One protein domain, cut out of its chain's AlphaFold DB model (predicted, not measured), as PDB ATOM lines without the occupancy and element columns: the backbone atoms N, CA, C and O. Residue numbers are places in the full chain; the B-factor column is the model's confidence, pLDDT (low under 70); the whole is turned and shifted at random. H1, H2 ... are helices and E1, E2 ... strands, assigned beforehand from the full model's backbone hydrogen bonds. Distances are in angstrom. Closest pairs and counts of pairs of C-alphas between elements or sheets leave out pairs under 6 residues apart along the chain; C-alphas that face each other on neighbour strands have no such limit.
ATOM      1  N   GLU A  94     -26.345 -14.011   7.252       93.88
ATOM      2  CA  GLU A  94     -27.117 -14.075   6.016       93.88
ATOM      3  C   GLU A  94     -28.524 -14.604   6.282       93.88
ATOM      4  O   GLU A  94     -28.789 -15.234   7.308       93.88
ATOM      5  N   GLY A  95     -29.426 -14.364   5.337       93.56
ATOM      6  CA  GLY A  95     -30.784 -14.870   5.415       93.56
ATOM      7  C   GLY A  95     -31.521 -14.801   4.087       93.56
ATOM      8  O   GLY A  95     -30.986 -14.385   3.058       93.56
ATOM      9  N   PHE A  96     -32.778 -15.230   4.126       94.12
ATOM     10  CA  PHE A  96     -33.668 -15.280   2.972       94.12
ATOM     11  C   PHE A  96     -34.976 -14.556   3.274       94.12
ATOM     12  O   PHE A  96     -35.377 -14.429   4.431       94.12
ATOM     13  N   GLY A  97     -35.648 -14.089   2.230       92.62
ATOM     14  CA  GLY A  97     -36.926 -13.405   2.361       92.62
ATOM     15  C   GLY A  97     -37.614 -13.185   1.024       92.62
ATOM     16  O   GLY A  97     -37.222 -13.744  -0.002       92.62
ATOM     17  N   SER A  98     -38.636 -12.341   1.044       92.25
ATOM     18  CA  SER A  98     -39.315 -11.851  -0.150       92.25
ATOM     19  C   SER A  98     -39.077 -10.356  -0.328       92.25
ATOM     20  O   SER A  98     -38.826  -9.630   0.635       92.25
ATOM     21  N   ALA A  99     -39.156  -9.900  -1.572       91.31
ATOM     22  CA  ALA A  99     -39.170  -8.496  -1.938       91.31
ATOM     23  C   ALA A  99     -40.410  -8.195  -2.766       91.31
ATOM     24  O   ALA A  99     -40.913  -9.054  -3.487       91.31
ATOM     25  N   ILE A 100     -40.883  -6.962  -2.657       90.12
ATOM     26  CA  ILE A 100     -41.993  -6.434  -3.432       90.12
ATOM     27  C   ILE A 100     -41.555  -5.101  -4.023       90.12
ATOM     28  O   ILE A 100     -41.017  -4.240  -3.326       90.12
ATOM     29  N   PHE A 101     -41.825  -4.913  -5.304       88.00
ATOM     30  CA  PHE A 101     -41.732  -3.615  -5.959       88.00
ATOM     31  C   PHE A 101     -43.122  -3.220  -6.452       88.00
ATOM     32  O   PHE A 101     -43.820  -4.043  -7.035       88.00
ATOM     33  N   SER A 102     -43.526  -1.976  -6.205       84.81
ATOM     34  CA  SER A 102     -44.787  -1.408  -6.682       84.81
ATOM     35  C   SER A 102     -44.477  -0.116  -7.417       84.81
ATOM     36  O   SER A 102     -43.768   0.726  -6.875       84.81
ATOM     37  N   PHE A 103     -44.984   0.033  -8.637       79.25
ATOM     38  CA  PHE A 103     -44.685   1.190  -9.478       79.25
ATOM     39  C   PHE A 103     -45.222   2.508  -8.901       79.25
ATOM     40  O   PHE A 103     -44.478   3.480  -8.823       79.25
ATOM     41  N   ASN A 104     -46.466   2.518  -8.420       74.31
ATOM     42  CA  ASN A 104     -47.101   3.703  -7.828       74.31
ATOM     43  C   ASN A 104     -46.821   3.841  -6.326       74.31
ATOM     44  O   ASN A 104     -47.666   4.318  -5.571       74.31
ATOM     45  N   ASP A 105     -45.675   3.354  -5.854       76.25
ATOM     46  CA  ASP A 105     -45.312   3.551  -4.457       76.25
ATOM     47  C   ASP A 105     -44.932   5.031  -4.243       76.25
ATOM     48  O   ASP A 105     -43.974   5.494  -4.868       76.25
ATOM     49  N   PRO A 106     -45.655   5.791  -3.397       74.69
ATOM     50  CA  PRO A 106     -45.386   7.215  -3.186       74.69
ATOM     51  C   PRO A 106     -43.978   7.464  -2.637       74.69
ATOM     52  O   PRO A 106     -43.388   8.511  -2.889       74.69
ATOM     53  N   ASP A 107     -43.385   6.486  -1.952       73.12
ATOM     54  CA  ASP A 107     -42.012   6.587  -1.463       73.12
ATOM     55  C   ASP A 107     -40.974   6.500  -2.598       73.12
ATOM     56  O   ASP A 107     -39.790   6.763  -2.384       73.12
ATOM     57  N   LEU A 108     -41.369   6.111  -3.812       71.88
ATOM     58  CA  LEU A 108     -40.512   6.140  -4.999       71.88
ATOM     59  C   LEU A 108     -40.638   7.456  -5.780       71.88
ATOM     60  O   LEU A 108     -39.815   7.712  -6.662       71.88
ATOM     61  N   GLU A 109     -41.623   8.301  -5.462       71.62
ATOM     62  CA  GLU A 109     -41.849   9.561  -6.165       71.62
ATOM     63  C   GLU A 109     -40.636  10.496  -6.020       71.62
ATOM     64  O   GLU A 109     -40.062  10.665  -4.943       71.62
ATOM     65  N   GLY A 110     -40.186  11.077  -7.136       72.38
ATOM     66  CA  GLY A 110     -39.011  11.955  -7.174       72.38
ATOM     67  C   GLY A 110     -37.650  11.245  -7.112       72.38
ATOM     68  O   GLY A 110     -36.621  11.905  -7.264       72.38
ATOM     69  N   HIS A 111     -37.613   9.920  -6.951       77.06
ATOM     70  CA  HIS A 111     -36.383   9.132  -7.013       77.06
ATOM     71  C   HIS A 111     -36.191   8.497  -8.395       77.06
ATOM     72  O   HIS A 111     -37.148   8.180  -9.102       77.06
ATOM     73  N   ALA A 112     -34.936   8.266  -8.795       82.00
ATOM     74  CA  ALA A 112     -34.690   7.363  -9.912       82.00
ATOM     75  C   ALA A 112     -35.164   5.957  -9.516       82.00
ATOM     76  O   ALA A 112     -34.976   5.520  -8.380       82.00
ATOM     77  N   VAL A 113     -35.773   5.244 -10.455       83.06
ATOM     78  CA  VAL A 113     -36.310   3.904 -10.218       83.06
ATOM     79  C   VAL A 113     -35.619   2.915 -11.142       83.06
ATOM     80  O   VAL A 113     -35.393   3.209 -12.321       83.06
ATOM     81  N   LYS A 114     -35.268   1.747 -10.602       83.62
ATOM     82  CA  LYS A 114     -34.804   0.606 -11.387       83.62
ATOM     83  C   LYS A 114     -35.919  -0.422 -11.472       83.62
ATOM     84  O   LYS A 114     -36.277  -1.043 -10.475       83.62
ATOM     85  N   PHE A 115     -36.421  -0.617 -12.683       84.56
ATOM     86  CA  PHE A 115     -37.487  -1.574 -12.928       84.56
ATOM     87  C   PHE A 115     -36.991  -3.019 -12.811       84.56
ATOM     88  O   PHE A 115     -35.969  -3.375 -13.412       84.56
ATOM     89  N   PRO A 116     -37.723  -3.867 -12.071       86.69
ATOM     90  CA  PRO A 116     -37.519  -5.306 -12.066       86.69
ATOM     91  C   PRO A 116     -37.596  -5.934 -13.460       86.69
ATOM     92  O   PRO A 116     -38.391  -5.523 -14.305       86.69
ATOM     93  N   ARG A 117     -36.835  -7.012 -13.668       85.94
ATOM     94  CA  ARG A 117     -36.982  -7.898 -14.830       85.94
ATOM     95  C   ARG A 117     -37.165  -9.328 -14.368       85.94
ATOM     96  O   ARG A 117     -36.363  -9.832 -13.585       85.94
ATOM     97  N   GLU A 118     -38.215  -9.963 -14.866       88.50
ATOM     98  CA  GLU A 118     -38.547 -11.339 -14.512       88.50
ATOM     99  C   GLU A 118     -37.388 -12.293 -14.844       88.50
ATOM    100  O   GLU A 118     -36.769 -12.206 -15.905       88.50
ATOM    101  N   GLY A 119     -37.067 -13.176 -13.900       84.44
ATOM    102  CA  GLY A 119     -35.997 -14.164 -14.012       84.44
ATOM    103  C   GLY A 119     -34.583 -13.616 -13.810       84.44
ATOM    104  O   GLY A 119     -33.634 -14.396 -13.871       84.44
ATOM    105  N   ARG A 120     -34.409 -12.311 -13.560       86.81
ATOM    106  CA  ARG A 120     -33.088 -11.716 -13.320       86.81
ATOM    107  C   ARG A 120     -32.820 -11.476 -11.844       86.81
ATOM    108  O   ARG A 120     -33.694 -11.024 -11.103       86.81
ATOM    109  N   THR A 121     -31.578 -11.749 -11.457       88.94
ATOM    110  CA  THR A 121     -31.045 -11.465 -10.126       88.94
ATOM    111  C   THR A 121     -30.225 -10.188 -10.164       88.94
ATOM    112  O   THR A 121     -29.418  -9.984 -11.068       88.94
ATOM    113  N   HIS A 122     -30.423  -9.335  -9.167       86.94
ATOM    114  CA  HIS A 122     -29.683  -8.094  -9.005       86.94
ATOM    115  C   HIS A 122     -29.307  -7.898  -7.540       86.94
ATOM    116  O   HIS A 122     -30.104  -8.221  -6.662       86.94
ATOM    117  N   THR A 123     -28.131  -7.330  -7.294       88.44
ATOM    118  CA  THR A 123     -27.676  -6.982  -5.945       88.44
ATOM    119  C   THR A 123     -28.014  -5.525  -5.624       88.44
ATOM    120  O   THR A 123     -27.866  -4.635  -6.469       88.44
ATOM    121  N   TYR A 124     -28.492  -5.299  -4.405       90.56
ATOM    122  CA  TYR A 124     -28.951  -4.013  -3.891       90.56
ATOM    123  C   TYR A 124     -28.326  -3.715  -2.533       90.56
ATOM    124  O   TYR A 124     -28.079  -4.629  -1.743       90.56
ATOM    125  N   ASP A 125     -28.159  -2.430  -2.250       91.19
ATOM    126  CA  ASP A 125     -27.844  -1.914  -0.927       91.19
ATOM    127  C   ASP A 125     -29.144  -1.824  -0.118       91.19
ATOM    128  O   ASP A 125     -30.138  -1.249  -0.568       91.19
ATOM    129  N   CYS A 126     -29.152  -2.393   1.085       90.44
ATOM    130  CA  CYS A 126     -30.289  -2.286   1.991       90.44
ATOM    131  C   CYS A 126     -30.205  -0.981   2.785       90.44
ATOM    132  O   CYS A 126     -29.273  -0.773   3.564       90.44
ATOM    133  N   VAL A 127     -31.224  -0.134   2.654       89.56
ATOM    134  CA  VAL A 127     -31.334   1.129   3.384       89.56
ATOM    135  C   VAL A 127     -32.537   1.080   4.317       89.56
ATOM    136  O   VAL A 127     -33.654   0.745   3.920       89.56
ATOM    137  N   ALA A 128     -32.309   1.412   5.587       83.62
ATOM    138  CA  ALA A 128     -33.367   1.448   6.584       83.62
ATOM    139  C   ALA A 128     -34.288   2.646   6.323       83.62
ATOM    140  O   ALA A 128     -33.862   3.797   6.440       83.62
ATOM    141  N   LEU A 129     -35.563   2.384   6.033       74.62
ATOM    142  CA  LEU A 129     -36.608   3.401   6.032       74.62
ATOM    143  C   LEU A 129     -37.611   3.073   7.137       74.62
ATOM    144  O   LEU A 129     -38.237   2.017   7.179       74.62
ATOM    145  N   ARG A 130     -37.727   3.993   8.097       61.16
ATOM    146  CA  ARG A 130     -38.469   3.738   9.337       61.16
ATOM    147  C   ARG A 130     -39.982   3.668   9.134       61.16
ATOM    148  O   ARG A 130     -40.644   3.071   9.968       61.16
ATOM    149  N   MET A 131     -40.518   4.245   8.061       59.84
ATOM    150  CA  MET A 131     -41.929   4.122   7.697       59.84
ATOM    151  C   MET A 131     -42.066   4.145   6.176       59.84
ATOM    152  O   MET A 131     -41.633   5.104   5.544       59.84
ATOM    153  N   LYS A 132     -42.668   3.094   5.621       64.12
ATOM    154  CA  LYS A 132     -43.273   3.074   4.289       64.12
ATOM    155  C   LYS A 132     -44.533   3.948   4.304       64.12
ATOM    156  O   LYS A 132     -45.133   4.100   5.371       64.12
ATOM    157  N   GLY A 133     -45.007   4.428   3.157       59.47
ATOM    158  CA  GLY A 133     -46.234   5.230   3.012       59.47
ATOM    159  C   GLY A 133     -47.493   4.671   3.705       59.47
ATOM    160  O   GLY A 133     -48.414   5.424   4.008       59.47
ATOM    161  N   ASN A 134     -47.511   3.378   4.054       65.88
ATOM    162  CA  ASN A 134     -48.580   2.715   4.814       65.88
ATOM    163  C   ASN A 134     -48.305   2.573   6.333       65.88
ATOM    164  O   ASN A 134     -48.960   1.770   6.994       65.88
ATOM    165  N   ASN A 135     -47.345   3.313   6.903       67.50
ATOM    166  CA  ASN A 135     -46.866   3.195   8.295       67.50
ATOM    167  C   ASN A 135     -46.242   1.833   8.660       67.50
ATOM    168  O   ASN A 135     -46.171   1.469   9.835       67.50
ATOM    169  N   GLU A 136     -45.766   1.075   7.675       72.88
ATOM    170  CA  GLU A 136     -45.063  -0.191   7.907       72.88
ATOM    171  C   GLU A 136     -43.547   0.026   7.927       72.88
ATOM    172  O   GLU A 136     -43.019   0.832   7.164       72.88
ATOM    173  N   PHE A 137     -42.823  -0.699   8.779       75.44
ATOM    174  CA  PHE A 137     -41.360  -0.704   8.731       75.44
ATOM    175  C   PHE A 137     -40.888  -1.428   7.468       75.44
ATOM    176  O   PHE A 137     -41.321  -2.550   7.203       75.44
ATOM    177  N   GLY A 138     -39.979  -0.808   6.715       83.38
ATOM    178  CA  GLY A 138     -39.491  -1.350   5.452       83.38
ATOM    179  C   GLY A 138     -37.982  -1.214   5.304       83.38
ATOM    180  O   GLY A 138     -37.369  -0.235   5.727       83.38
ATOM    181  N   VAL A 139     -37.365  -2.201   4.660       89.88
ATOM    182  CA  VAL A 139     -36.004  -2.052   4.139       89.88
ATOM    183  C   VAL A 139     -36.124  -1.720   2.664       89.88
ATOM    184  O   VAL A 139     -36.680  -2.509   1.896       89.88
ATOM    185  N   CYS A 140     -35.633  -0.544   2.289       90.69
ATOM    186  CA  CYS A 140     -35.583  -0.107   0.905       90.69
ATOM    187  C   CYS A 140     -34.380  -0.728   0.210       90.69
ATOM    188  O   CYS A 140     -33.297  -0.825   0.790       90.69
ATOM    189  N   LEU A 141     -34.583  -1.138  -1.034       91.25
ATOM    190  CA  LEU A 141     -33.534  -1.632  -1.909       91.25
ATOM    191  C   LEU A 141     -33.051  -0.472  -2.777       91.25
ATOM    192  O   LEU A 141     -33.786   0.001  -3.649       91.25
ATOM    193  N   GLU A 142     -31.821  -0.025  -2.552       90.31
ATOM    194  CA  GLU A 142     -31.162   0.992  -3.368       90.31
ATOM    195  C   GLU A 142     -30.076   0.365  -4.245       90.31
ATOM    196  O   GLU A 142     -29.514  -0.690  -3.967       90.31
ATOM    197  N   THR A 143     -29.802   0.994  -5.377       88.06
ATOM    198  CA  THR A 143     -28.725   0.603  -6.284       88.06
ATOM    199  C   THR A 143     -28.245   1.828  -7.042       88.06
ATOM    200  O   THR A 143     -28.840   2.900  -6.961       88.06
ATOM    201  N   LYS A 144     -27.165   1.683  -7.799       83.38
ATOM    202  CA  LYS A 144     -26.657   2.738  -8.669       83.38
ATOM    203  C   LYS A 144     -27.029   2.414 -10.105       83.38
ATOM    204  O   LYS A 144     -26.874   1.281 -10.543       83.38
ATOM    205  N   VAL A 145     -27.524   3.411 -10.825       76.06
ATOM    206  CA  VAL A 145     -27.818   3.323 -12.256       76.06
ATOM    207  C   VAL A 145     -27.027   4.389 -12.998       76.06
ATOM    208  O   VAL A 145     -26.997   5.551 -12.592       76.06
ATOM    209  N   SER A 146     -26.383   3.991 -14.089       77.56
ATOM    210  CA  SER A 146     -25.746   4.899 -15.042       77.56
ATOM    211  C   SER A 146     -26.799   5.388 -16.036       77.56
ATOM    212  O   SER A 146     -27.491   4.580 -16.658       77.56
ATOM    213  N   ARG A 147     -26.949   6.704 -16.176       72.69
ATOM    214  CA  ARG A 147     -27.816   7.339 -17.178       72.69
ATOM    215  C   ARG A 147     -27.009   8.329 -17.996       72.69
ATOM    216  O   ARG A 147     -26.191   9.056 -17.447       72.69
ATOM    217  N   LEU A 148     -27.262   8.385 -19.297       78.31
ATOM    218  CA  LEU A 148     -26.675   9.417 -20.143       78.31
ATOM    219  C   LEU A 148     -27.441  10.729 -19.956       78.31
ATOM    220  O   LEU A 148     -28.669  10.760 -20.029       78.31
ATOM    221  N   ASN A 149     -26.708  11.809 -19.726       76.94
ATOM    222  CA  ASN A 149     -27.242  13.163 -19.738       76.94
ATOM    223  C   ASN A 149     -27.503  13.659 -21.167       76.94
ATOM    224  O   ASN A 149     -27.041  13.064 -22.139       76.94
ATOM    225  N   SER A 150     -28.167  14.816 -21.282       73.81
ATOM    226  CA  SER A 150     -28.366  15.548 -22.546       73.81
ATOM    227  C   SER A 150     -27.070  15.789 -23.326       73.81
ATOM    228  O   SER A 150     -27.094  15.869 -24.550       73.81
ATOM    229  N   ASP A 151     -25.944  15.860 -22.618       81.81
ATOM    230  CA  ASP A 151     -24.617  16.116 -23.182       81.81
ATOM    231  C   ASP A 151     -23.872  14.824 -23.574       81.81
ATOM    232  O   ASP A 151     -22.707  14.874 -23.959       81.81
ATOM    233  N   GLY A 152     -24.510  13.653 -23.438       76.00
ATOM    234  CA  GLY A 152     -23.921  12.344 -23.741       76.00
ATOM    235  C   GLY A 152     -22.980  11.790 -22.665       76.00
ATOM    236  O   GLY A 152     -22.378  10.739 -22.869       76.00
ATOM    237  N   ASN A 153     -22.855  12.457 -21.516       78.50
ATOM    238  CA  ASN A 153     -22.042  11.986 -20.390       78.50
ATOM    239  C   ASN A 153     -22.833  11.024 -19.496       78.50
ATOM    240  O   ASN A 153     -23.989  11.298 -19.179       78.50
ATOM    241  N   SER A 154     -22.199   9.945 -19.031       76.06
ATOM    242  CA  SER A 154     -22.780   9.068 -18.008       76.06
ATOM    243  C   SER A 154     -22.789   9.758 -16.639       76.06
ATOM    244  O   SER A 154     -21.762  10.235 -16.154       76.06
ATOM    245  N   ILE A 155     -23.962   9.796 -16.014       78.00
ATOM    246  CA  ILE A 155     -24.171  10.160 -14.620       78.00
ATOM    247  C   ILE A 155     -24.642   8.928 -13.864       78.00
ATOM    248  O   ILE A 155     -25.637   8.297 -14.217       78.00
ATOM    249  N   ILE A 156     -23.946   8.629 -12.771       79.19
ATOM    250  CA  ILE A 156     -24.349   7.599 -11.821       79.19
ATOM    251  C   ILE A 156     -25.328   8.226 -10.828       79.19
ATOM    252  O   ILE A 156     -24.979   9.156 -10.102       79.19
ATOM    253  N   GLN A 157     -26.553   7.712 -10.795       79.88
ATOM    254  CA  GLN A 157     -27.599   8.127  -9.864       79.88
ATOM    255  C   GLN A 157     -27.988   6.963  -8.956       79.88
ATOM    256  O   GLN A 157     -27.983   5.807  -9.380       79.88
ATOM    257  N   THR A 158     -28.358   7.262  -7.714       83.75
ATOM    258  CA  THR A 158     -28.985   6.270  -6.838       83.75
ATOM    259  C   THR A 158     -30.421   6.048  -7.294       83.75
ATOM    260  O   THR A 158     -31.186   7.005  -7.414       83.75
ATOM    261  N   ALA A 159     -30.777   4.792  -7.539       84.94
ATOM    262  CA  ALA A 159     -32.123   4.371  -7.869       84.94
ATOM    263  C   ALA A 159     -32.685   3.422  -6.817       84.94
ATOM    264  O   ALA A 159     -31.973   2.579  -6.272       84.94
ATOM    265  N   ARG A 160     -33.989   3.528  -6.584       87.31
ATOM    266  CA  ARG A 160     -34.745   2.611  -5.736       87.31
ATOM    267  C   ARG A 160     -35.323   1.477  -6.572       87.31
ATOM    268  O   ARG A 160     -35.724   1.675  -7.718       87.31
ATOM    269  N   ALA A 161     -35.348   0.286  -5.995       85.50
ATOM    270  CA  ALA A 161     -35.755  -0.942  -6.671       85.50
ATOM    271  C   ALA A 161     -36.787  -1.753  -5.881       85.50
ATOM    272  O   ALA A 161     -37.038  -2.913  -6.192       85.50
ATOM    273  N   GLY A 162     -37.411  -1.138  -4.875       88.81
ATOM    274  CA  GLY A 162     -38.504  -1.724  -4.106       88.81
ATOM    275  C   GLY A 162     -38.121  -1.991  -2.662       88.81
ATOM    276  O   GLY A 162     -37.282  -1.299  -2.083       88.81
ATOM    277  N   TRP A 163     -38.775  -2.989  -2.081       90.25
ATOM    278  CA  TRP A 163     -38.795  -3.220  -0.644       90.25
ATOM    279  C   TRP A 163     -38.588  -4.682  -0.314       90.25
ATOM    280  O   TRP A 163     -39.103  -5.552  -1.009       90.25
ATOM    281  N   ILE A 164     -37.929  -4.957   0.806       89.81
ATOM    282  CA  ILE A 164     -38.009  -6.275   1.436       89.81
ATOM    283  C   ILE A 164     -39.356  -6.368   2.160       89.81
ATOM    284  O   ILE A 164     -39.723  -5.477   2.927       89.81
ATOM    285  N   GLY A 165     -40.108  -7.431   1.870       79.88
ATOM    286  CA  GLY A 165     -41.458  -7.643   2.381       79.88
ATOM    287  C   GLY A 165     -41.491  -7.783   3.902       79.88
ATOM    288  O   GLY A 165     -40.521  -8.223   4.517       79.88
ATOM    289  N   CYS A 166     -42.622  -7.426   4.508       76.38
ATOM    290  CA  CYS A 166     -42.827  -7.471   5.954       76.38
ATOM    291  C   CYS A 166     -42.580  -8.886   6.517       76.38
ATOM    292  O   CYS A 166     -43.020  -9.883   5.943       76.38
ATOM    293  N   GLY A 167     -41.869  -8.983   7.642       83.38
ATOM    294  CA  GLY A 167     -41.533 -10.264   8.271       83.38
ATOM    295  C   GLY A 167     -40.285 -10.194   9.145       83.38
ATOM    296  O   GLY A 167     -39.697  -9.126   9.322       83.38
ATOM    297  N   GLN A 168     -39.871 -11.344   9.685       87.56
ATOM    298  CA  GLN A 168     -38.707 -11.455  10.573       87.56
ATOM    299  C   GLN A 168     -37.423 -10.935   9.910       87.56
ATOM    300  O   GLN A 168     -36.673 -10.190  10.534       87.56
ATOM    301  N   GLN A 169     -37.228 -11.233   8.624       88.25
ATOM    302  CA  GLN A 169     -36.080 -10.780   7.841       88.25
ATOM    303  C   GLN A 169     -35.926  -9.254   7.837       88.25
ATOM    304  O   GLN A 169     -34.813  -8.743   7.913       88.25
ATOM    305  N   THR A 170     -37.034  -8.512   7.798       90.44
ATOM    306  CA  THR A 170     -37.014  -7.046   7.803       90.44
ATOM    307  C   THR A 170     -36.517  -6.535   9.146       90.44
ATOM    308  O   THR A 170     -35.668  -5.651   9.181       90.44
ATOM    309  N   PHE A 171     -36.964  -7.132  10.252       90.31
ATOM    310  CA  PHE A 171     -36.475  -6.777  11.585       90.31
ATOM    311  C   PHE A 171     -35.001  -7.136  11.784       90.31
ATOM    312  O   PHE A 171     -34.263  -6.336  12.361       90.31
ATOM    313  N   ASP A 172     -34.560  -8.292  11.286       92.31
ATOM    314  CA  ASP A 172     -33.162  -8.718  11.381       92.31
ATOM    315  C   ASP A 172     -32.244  -7.746  10.628       92.31
ATOM    316  O   ASP A 172     -31.258  -7.258  11.185       92.31
ATOM    317  N   ILE A 173     -32.617  -7.384   9.397       92.88
ATOM    318  CA  ILE A 173     -31.866  -6.425   8.581       92.88
ATOM    319  C   ILE A 173     -31.880  -5.033   9.217       92.88
ATOM    320  O   ILE A 173     -30.823  -4.423   9.346       92.88
ATOM    321  N   LEU A 174     -33.037  -4.530   9.661       91.88
ATOM    322  CA  LEU A 174     -33.125  -3.220  10.320       91.88
ATOM    323  C   LEU A 174     -32.252  -3.161  11.574       91.88
ATOM    324  O   LEU A 174     -31.514  -2.197  11.762       91.88
ATOM    325  N   ARG A 175     -32.264  -4.218  12.394       92.06
ATOM    326  CA  ARG A 175     -31.396  -4.316  13.570       92.06
ATOM    327  C   ARG A 175     -29.921  -4.267  13.180       92.06
ATOM    328  O   ARG A 175     -29.140  -3.625  13.876       92.06
ATOM    329  N   LEU A 176     -29.514  -4.950  12.113       92.19
ATOM    330  CA  LEU A 176     -28.128  -4.920  11.637       92.19
ATOM    331  C   LEU A 176     -27.742  -3.518  11.146       92.19
ATOM    332  O   LEU A 176     -26.701  -3.000  11.544       92.19
ATOM    333  N   LEU A 177     -28.609  -2.866  10.374       91.75
ATOM    334  CA  LEU A 177     -28.389  -1.498   9.904       91.75
ATOM    335  C   LEU A 177     -28.280  -0.497  11.070       91.75
ATOM    336  O   LEU A 177     -27.361   0.322  11.084       91.75
ATOM    337  N   ASP A 178     -29.137  -0.605  12.091       90.56
ATOM    338  CA  ASP A 178     -29.087   0.242  13.295       90.56
ATOM    339  C   ASP A 178     -27.806   0.025  14.122       90.56
ATOM    340  O   ASP A 178     -27.315   0.953  14.765       90.56
ATOM    341  N   ASN A 179     -27.230  -1.181  14.085       89.50
ATOM    342  CA  ASN A 179     -25.944  -1.489  14.722       89.50
ATOM    343  C   ASN A 179     -24.733  -1.126  13.844       89.50
ATOM    344  O   ASN A 179     -23.599  -1.453  14.194       89.50
ATOM    345  N   GLY A 180     -24.956  -0.444  12.719       87.75
ATOM    346  CA  GLY A 180     -23.893   0.036  11.850       87.75
ATOM    347  C   GLY A 180     -23.274  -1.045  10.973       87.75
ATOM    348  O   GLY A 180     -22.129  -0.879  10.575       87.75
ATOM    349  N   PHE A 181     -23.987  -2.128  10.659       89.88
ATOM    350  CA  PHE A 181     -23.574  -3.074   9.619       89.88
ATOM    351  C   PHE A 181     -23.999  -2.574   8.233       89.88
ATOM    352  O   PHE A 181     -24.943  -1.794   8.098       89.88
ATOM    353  N   VAL A 182     -23.310  -3.042   7.195       90.88
ATOM    354  CA  VAL A 182     -23.737  -2.888   5.799       90.88
ATOM    355  C   VAL A 182     -24.430  -4.174   5.381       90.88
ATOM    356  O   VAL A 182     -23.910  -5.264   5.622       90.88
ATOM    357  N   VAL A 183     -25.606  -4.057   4.768       92.56
ATOM    358  CA  VAL A 183     -26.385  -5.211   4.317       92.56
ATOM    359  C   VAL A 183     -26.624  -5.101   2.818       92.56
ATOM    360  O   VAL A 183     -27.106  -4.075   2.342       92.56
ATOM    361  N   TYR A 184     -26.311  -6.173   2.097       93.12
ATOM    362  CA  TYR A 184     -26.595  -6.318   0.673       93.12
ATOM    363  C   TYR A 184     -27.672  -7.377   0.459       93.12
ATOM    364  O   TYR A 184     -27.726  -8.369   1.191       93.12
ATOM    365  N   ALA A 185     -28.503  -7.189  -0.559       93.56
ATOM    366  CA  ALA A 185     -29.567  -8.110  -0.932       93.56
ATOM    367  C   ALA A 185     -29.473  -8.489  -2.411       93.56
ATOM    368  O   ALA A 185     -29.621  -7.641  -3.286       93.56
ATOM    369  N   ASP A 186     -29.296  -9.779  -2.685       93.56
ATOM    370  CA  ASP A 186     -29.499 -10.363  -4.006       93.56
ATOM    371  C   ASP A 186     -30.991 -10.656  -4.172       93.56
ATOM    372  O   ASP A 186     -31.547 -11.493  -3.455       93.56
ATOM    373  N   VAL A 187     -31.647  -9.980  -5.110       94.00
ATOM    374  CA  VAL A 187     -33.075 -10.159  -5.377       94.00
ATOM    375  C   VAL A 187     -33.281 -10.712  -6.770       94.00
ATOM    376  O   VAL A 187     -32.889 -10.093  -7.758       94.00
ATOM    377  N   THR A 188     -33.935 -11.869  -6.835       93.94
ATOM    378  CA  THR A 188     -34.415 -12.477  -8.074       93.94
ATOM    379  C   THR A 188     -35.891 -12.158  -8.233       93.94
ATOM    380  O   THR A 188     -36.708 -12.631  -7.444       93.94
ATOM    381  N   TRP A 189     -36.246 -11.373  -9.246       92.62
ATOM    382  CA  TRP A 189     -37.641 -11.030  -9.522       92.62
ATOM    383  C   TRP A 189     -38.335 -12.181 -10.243       92.62
ATOM    384  O   TRP A 189     -37.865 -12.645 -11.279       92.62
ATOM    385  N   VAL A 190     -39.441 -12.663  -9.686       91.94
ATOM    386  CA  VAL A 190     -40.061 -13.931 -10.092       91.94
ATOM    387  C   VAL A 190     -41.334 -13.719 -10.891       91.94
ATOM    388  O   VAL A 190     -41.594 -14.483 -11.811       91.94
ATOM    389  N   LYS A 191     -42.151 -12.726 -10.534       90.81
ATOM    390  CA  LYS A 191     -43.473 -12.571 -11.140       90.81
ATOM    391  C   LYS A 191     -43.911 -11.118 -11.170       90.81
ATOM    392  O   LYS A 191     -43.877 -10.457 -10.136       90.81
ATOM    393  N   LYS A 192     -44.394 -10.662 -12.329       90.88
ATOM    394  CA  LYS A 192     -45.158  -9.416 -12.472       90.88
ATOM    395  C   LYS A 192     -46.655  -9.695 -12.305       90.88
ATOM    396  O   LYS A 192     -47.172 -10.680 -12.836       90.88
ATOM    397  N   TYR A 193     -47.364  -8.838 -11.586       86.06
ATOM    398  CA  TYR A 193     -48.820  -8.872 -11.467       86.06
ATOM    399  C   TYR A 193     -49.373  -7.465 -11.273       86.06
ATOM    400  O   TYR A 193     -48.692  -6.582 -10.769       86.06
ATOM    401  N   PHE A 194     -50.628  -7.269 -11.652       84.88
ATOM    402  CA  PHE A 194     -51.328  -6.019 -11.404       84.88
ATOM    403  C   PHE A 194     -52.095  -6.103 -10.084       84.88
ATOM    404  O   PHE A 194     -52.883  -7.037  -9.884       84.88
ATOM    405  N   TRP A 195     -51.882  -5.149  -9.178       81.62
ATOM    406  CA  TRP A 195     -52.591  -5.098  -7.904       81.62
ATOM    407  C   TRP A 195     -53.666  -4.011  -7.914       81.62
ATOM    408  O   TRP A 195     -53.418  -2.848  -7.611       81.62
ATOM    409  N   TYR A 196     -54.905  -4.429  -8.183       75.44
ATOM    410  CA  TYR A 196     -56.068  -3.543  -8.321       75.44
ATOM    411  C   TYR A 196     -56.318  -2.589  -7.145       75.44
ATOM    412  O   TYR A 196     -56.906  -1.534  -7.339       75.44
ATOM    413  N   ARG A 197     -55.904  -2.935  -5.917       75.19
ATOM    414  CA  ARG A 197     -56.117  -2.053  -4.753       75.19
ATOM    415  C   ARG A 197     -55.246  -0.803  -4.776       75.19
ATOM    416  O   ARG A 197     -55.642   0.201  -4.202       75.19
ATOM    417  N   VAL A 198     -54.069  -0.895  -5.385       70.44
ATOM    418  CA  VAL A 198     -53.102   0.206  -5.499       70.44
ATOM    419  C   VAL A 198     -52.978   0.699  -6.942       70.44
ATOM    420  O   VAL A 198     -52.098   1.501  -7.233       70.44
ATOM    421  N   ASP A 199     -53.843   0.190  -7.830       80.75
ATOM    422  CA  ASP A 199     -53.899   0.503  -9.263       80.75
ATOM    423  C   ASP A 199     -52.511   0.508  -9.923       80.75
ATOM    424  O   ASP A 199     -52.142   1.414 -10.663       80.75
ATOM    425  N   SER A 200     -51.686  -0.481  -9.565       83.00
ATOM    426  CA  SER A 200     -50.263  -0.488  -9.896       83.00
ATOM    427  C   SER A 200     -49.799  -1.851 -10.369       83.00
ATOM    428  O   SER A 200     -50.210  -2.894  -9.852       83.00
ATOM    429  N   ASP A 201     -48.844  -1.824 -11.293       85.62
ATOM    430  CA  ASP A 201     -47.985  -2.965 -11.552       85.62
ATOM    431  C   ASP A 201     -47.096  -3.227 -10.330       85.62
ATOM    432  O   ASP A 201     -46.455  -2.317  -9.785       85.62
ATOM    433  N   CYS A 202     -47.074  -4.486  -9.907       89.75
ATOM    434  CA  CYS A 202     -46.294  -4.992  -8.796       89.75
ATOM    435  C   CYS A 202     -45.442  -6.187  -9.236       89.75
ATOM    436  O   CYS A 202     -45.782  -6.934 -10.158       89.75
ATOM    437  N   TRP A 203     -44.319  -6.370  -8.555       92.50
ATOM    438  CA  TRP A 203     -43.406  -7.479  -8.775       92.50
ATOM    439  C   TRP A 203     -43.096  -8.166  -7.459       92.50
ATOM    440  O   TRP A 203     -42.749  -7.501  -6.484       92.50
ATOM    441  N   ASP A 204     -43.155  -9.495  -7.475       92.50
ATOM    442  CA  ASP A 204     -42.670 -10.335  -6.387       92.50
ATOM    443  C   ASP A 204     -41.247 -10.792  -6.690       92.50
ATOM    444  O   ASP A 204     -40.930 -11.230  -7.804       92.50
ATOM    445  N   GLY A 205     -40.389 -10.721  -5.681       93.19
ATOM    446  CA  GLY A 205     -39.009 -11.172  -5.728       93.19
ATOM    447  C   GLY A 205     -38.658 -12.075  -4.554       93.19
ATOM    448  O   GLY A 205     -39.248 -11.997  -3.476       93.19
ATOM    449  N   VAL A 206     -37.665 -12.932  -4.761       94.31
ATOM    450  CA  VAL A 206     -37.028 -13.728  -3.709       94.31
ATOM    451  C   VAL A 206     -35.701 -13.076  -3.361       94.31
ATOM    452  O   VAL A 206     -34.919 -12.749  -4.253       94.31
ATOM    453  N   VAL A 207     -35.454 -12.899  -2.068       94.56
ATOM    454  CA  VAL A 207     -34.289 -12.194  -1.530       94.56
ATOM    455  C   VAL A 207     -33.356 -13.183  -0.853       94.56
ATOM    456  O   VAL A 207     -33.797 -14.006  -0.047       94.56
ATOM    457  N   ARG A 208     -32.056 -13.038  -1.103       94.69
ATOM    458  CA  ARG A 208     -30.983 -13.542  -0.246       94.69
ATOM    459  C   ARG A 208     -30.143 -12.357   0.209       94.69
ATOM    460  O   ARG A 208     -29.584 -11.657  -0.627       94.69
ATOM    461  N   TRP A 209     -30.044 -12.131   1.512       94.75
ATOM    462  CA  TRP A 209     -29.323 -10.986   2.065       94.75
ATOM    463  C   TRP A 209     -28.110 -11.419   2.880       94.75
ATOM    464  O   TRP A 209     -28.072 -12.526   3.416       94.75
ATOM    465  N   ARG A 210     -27.113 -10.538   2.951       94.06
ATOM    466  CA  ARG A 210     -25.833 -10.751   3.634       94.06
ATOM    467  C   ARG A 210     -25.398  -9.478   4.335       94.06
ATOM    468  O   ARG A 210     -25.523  -8.396   3.767       94.06
ATOM    469  N   ALA A 211     -24.878  -9.617   5.546       93.19
ATOM    470  CA  ALA A 211     -24.448  -8.513   6.385       93.19
ATOM    471  C   ALA A 211     -22.949  -8.575   6.674       93.19
ATOM    472  O   ALA A 211     -22.408  -9.633   7.007       93.19
ATOM    473  N   TYR A 212     -22.311  -7.414   6.596       90.06
ATOM    474  CA  TYR A 212     -20.882  -7.219   6.790       90.06
ATOM    475  C   TYR A 212     -20.643  -6.082   7.787       90.06
ATOM    476  O   TYR A 212     -21.443  -5.138   7.843       90.06
ATOM    477  N   PRO A 213     -19.568  -6.129   8.588       87.56
ATOM    478  CA  PRO A 213     -19.186  -5.006   9.432       87.56
ATOM    479  C   PRO A 213     -18.909  -3.785   8.552       87.56
ATOM    480  O   PRO A 213     -18.262  -3.895   7.510       87.56
ATOM    481  N   LYS A 214     -19.390  -2.605   8.946       78.56
ATOM    482  CA  LYS A 214     -19.088  -1.380   8.203       78.56
ATOM    483  C   LYS A 214     -17.605  -1.054   8.344       78.56
ATOM    484  O   LYS A 214     -17.123  -0.827   9.449       78.56
TER     485      LYS A 214
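What this domain is: This is residues 94 to 214 of the 255 residues of an uncharacterized protein of Ascobolus immersus RN42 (UniProt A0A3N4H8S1). A closed barrel of six antiparallel strands has one helix, H1, packed on its outside at one end, while the paired far parts of E3 and E4 extend past the ring as a two-stranded arm. The printed part has 121 residues, mostly strand, in the order E1 E2 E3 E4 H1 E5 E6. It is compact, with a radius of gyration of the C-alphas of 14.4 A and spans of 43 by 38 by 28 A.

Where its parts are: Find C-alpha 94 at (-27.117, -14.075, 6.016), where E1, residues 94 to 102, begins. Next come E2, residues 121 to 129, then E3, residues 138 to 148, 30.6 A long, and E4, residues 154 to 164, 29.1 A. H1, residues 168 to 178, spans 15.4 A. E5, residues 181 to 195, 34.0 A, bends by 85 degrees at residue 192; E6, residues 200 to 213, 36.9 A, ends at C-alpha 213, (-19.186, -5.006, 9.432).

How they stand to each other: Round the barrel from E1, look for N 100 and O 163 to E4, 2.8 A; N 143 and O 159 between E4 and E3, 2.8 A; N 125 and O 142 between E3 and E2, 2.8 A; N 124 and O 185 between E2 and E5, 2.8 A; N 186 and O 208 between E5 and E6, 2.8 A; and N 99 and O 205 between E6 and E1, 2.8 A. E2 E3 E4 form a meander, each the antiparallel neighbour of the one before; with E1, neighbour of E4, they form a Greek key. H1 is on the barrel, outside it, at a height over the sheet of 7.1 A; its closest C-alphas to E2 are Leu 174 and Ala 128, 6.0 A. In H1 every O i to N i+4 pair is within hydrogen-bond range.

The domain as a whole: The C-alphas of Asp 151 and Gln 168, the two farthest apart, are 45.8 A apart. The printed part has no cut; the link from E1 to E2 is long, and residues 130 to 135 have pLDDT under 70.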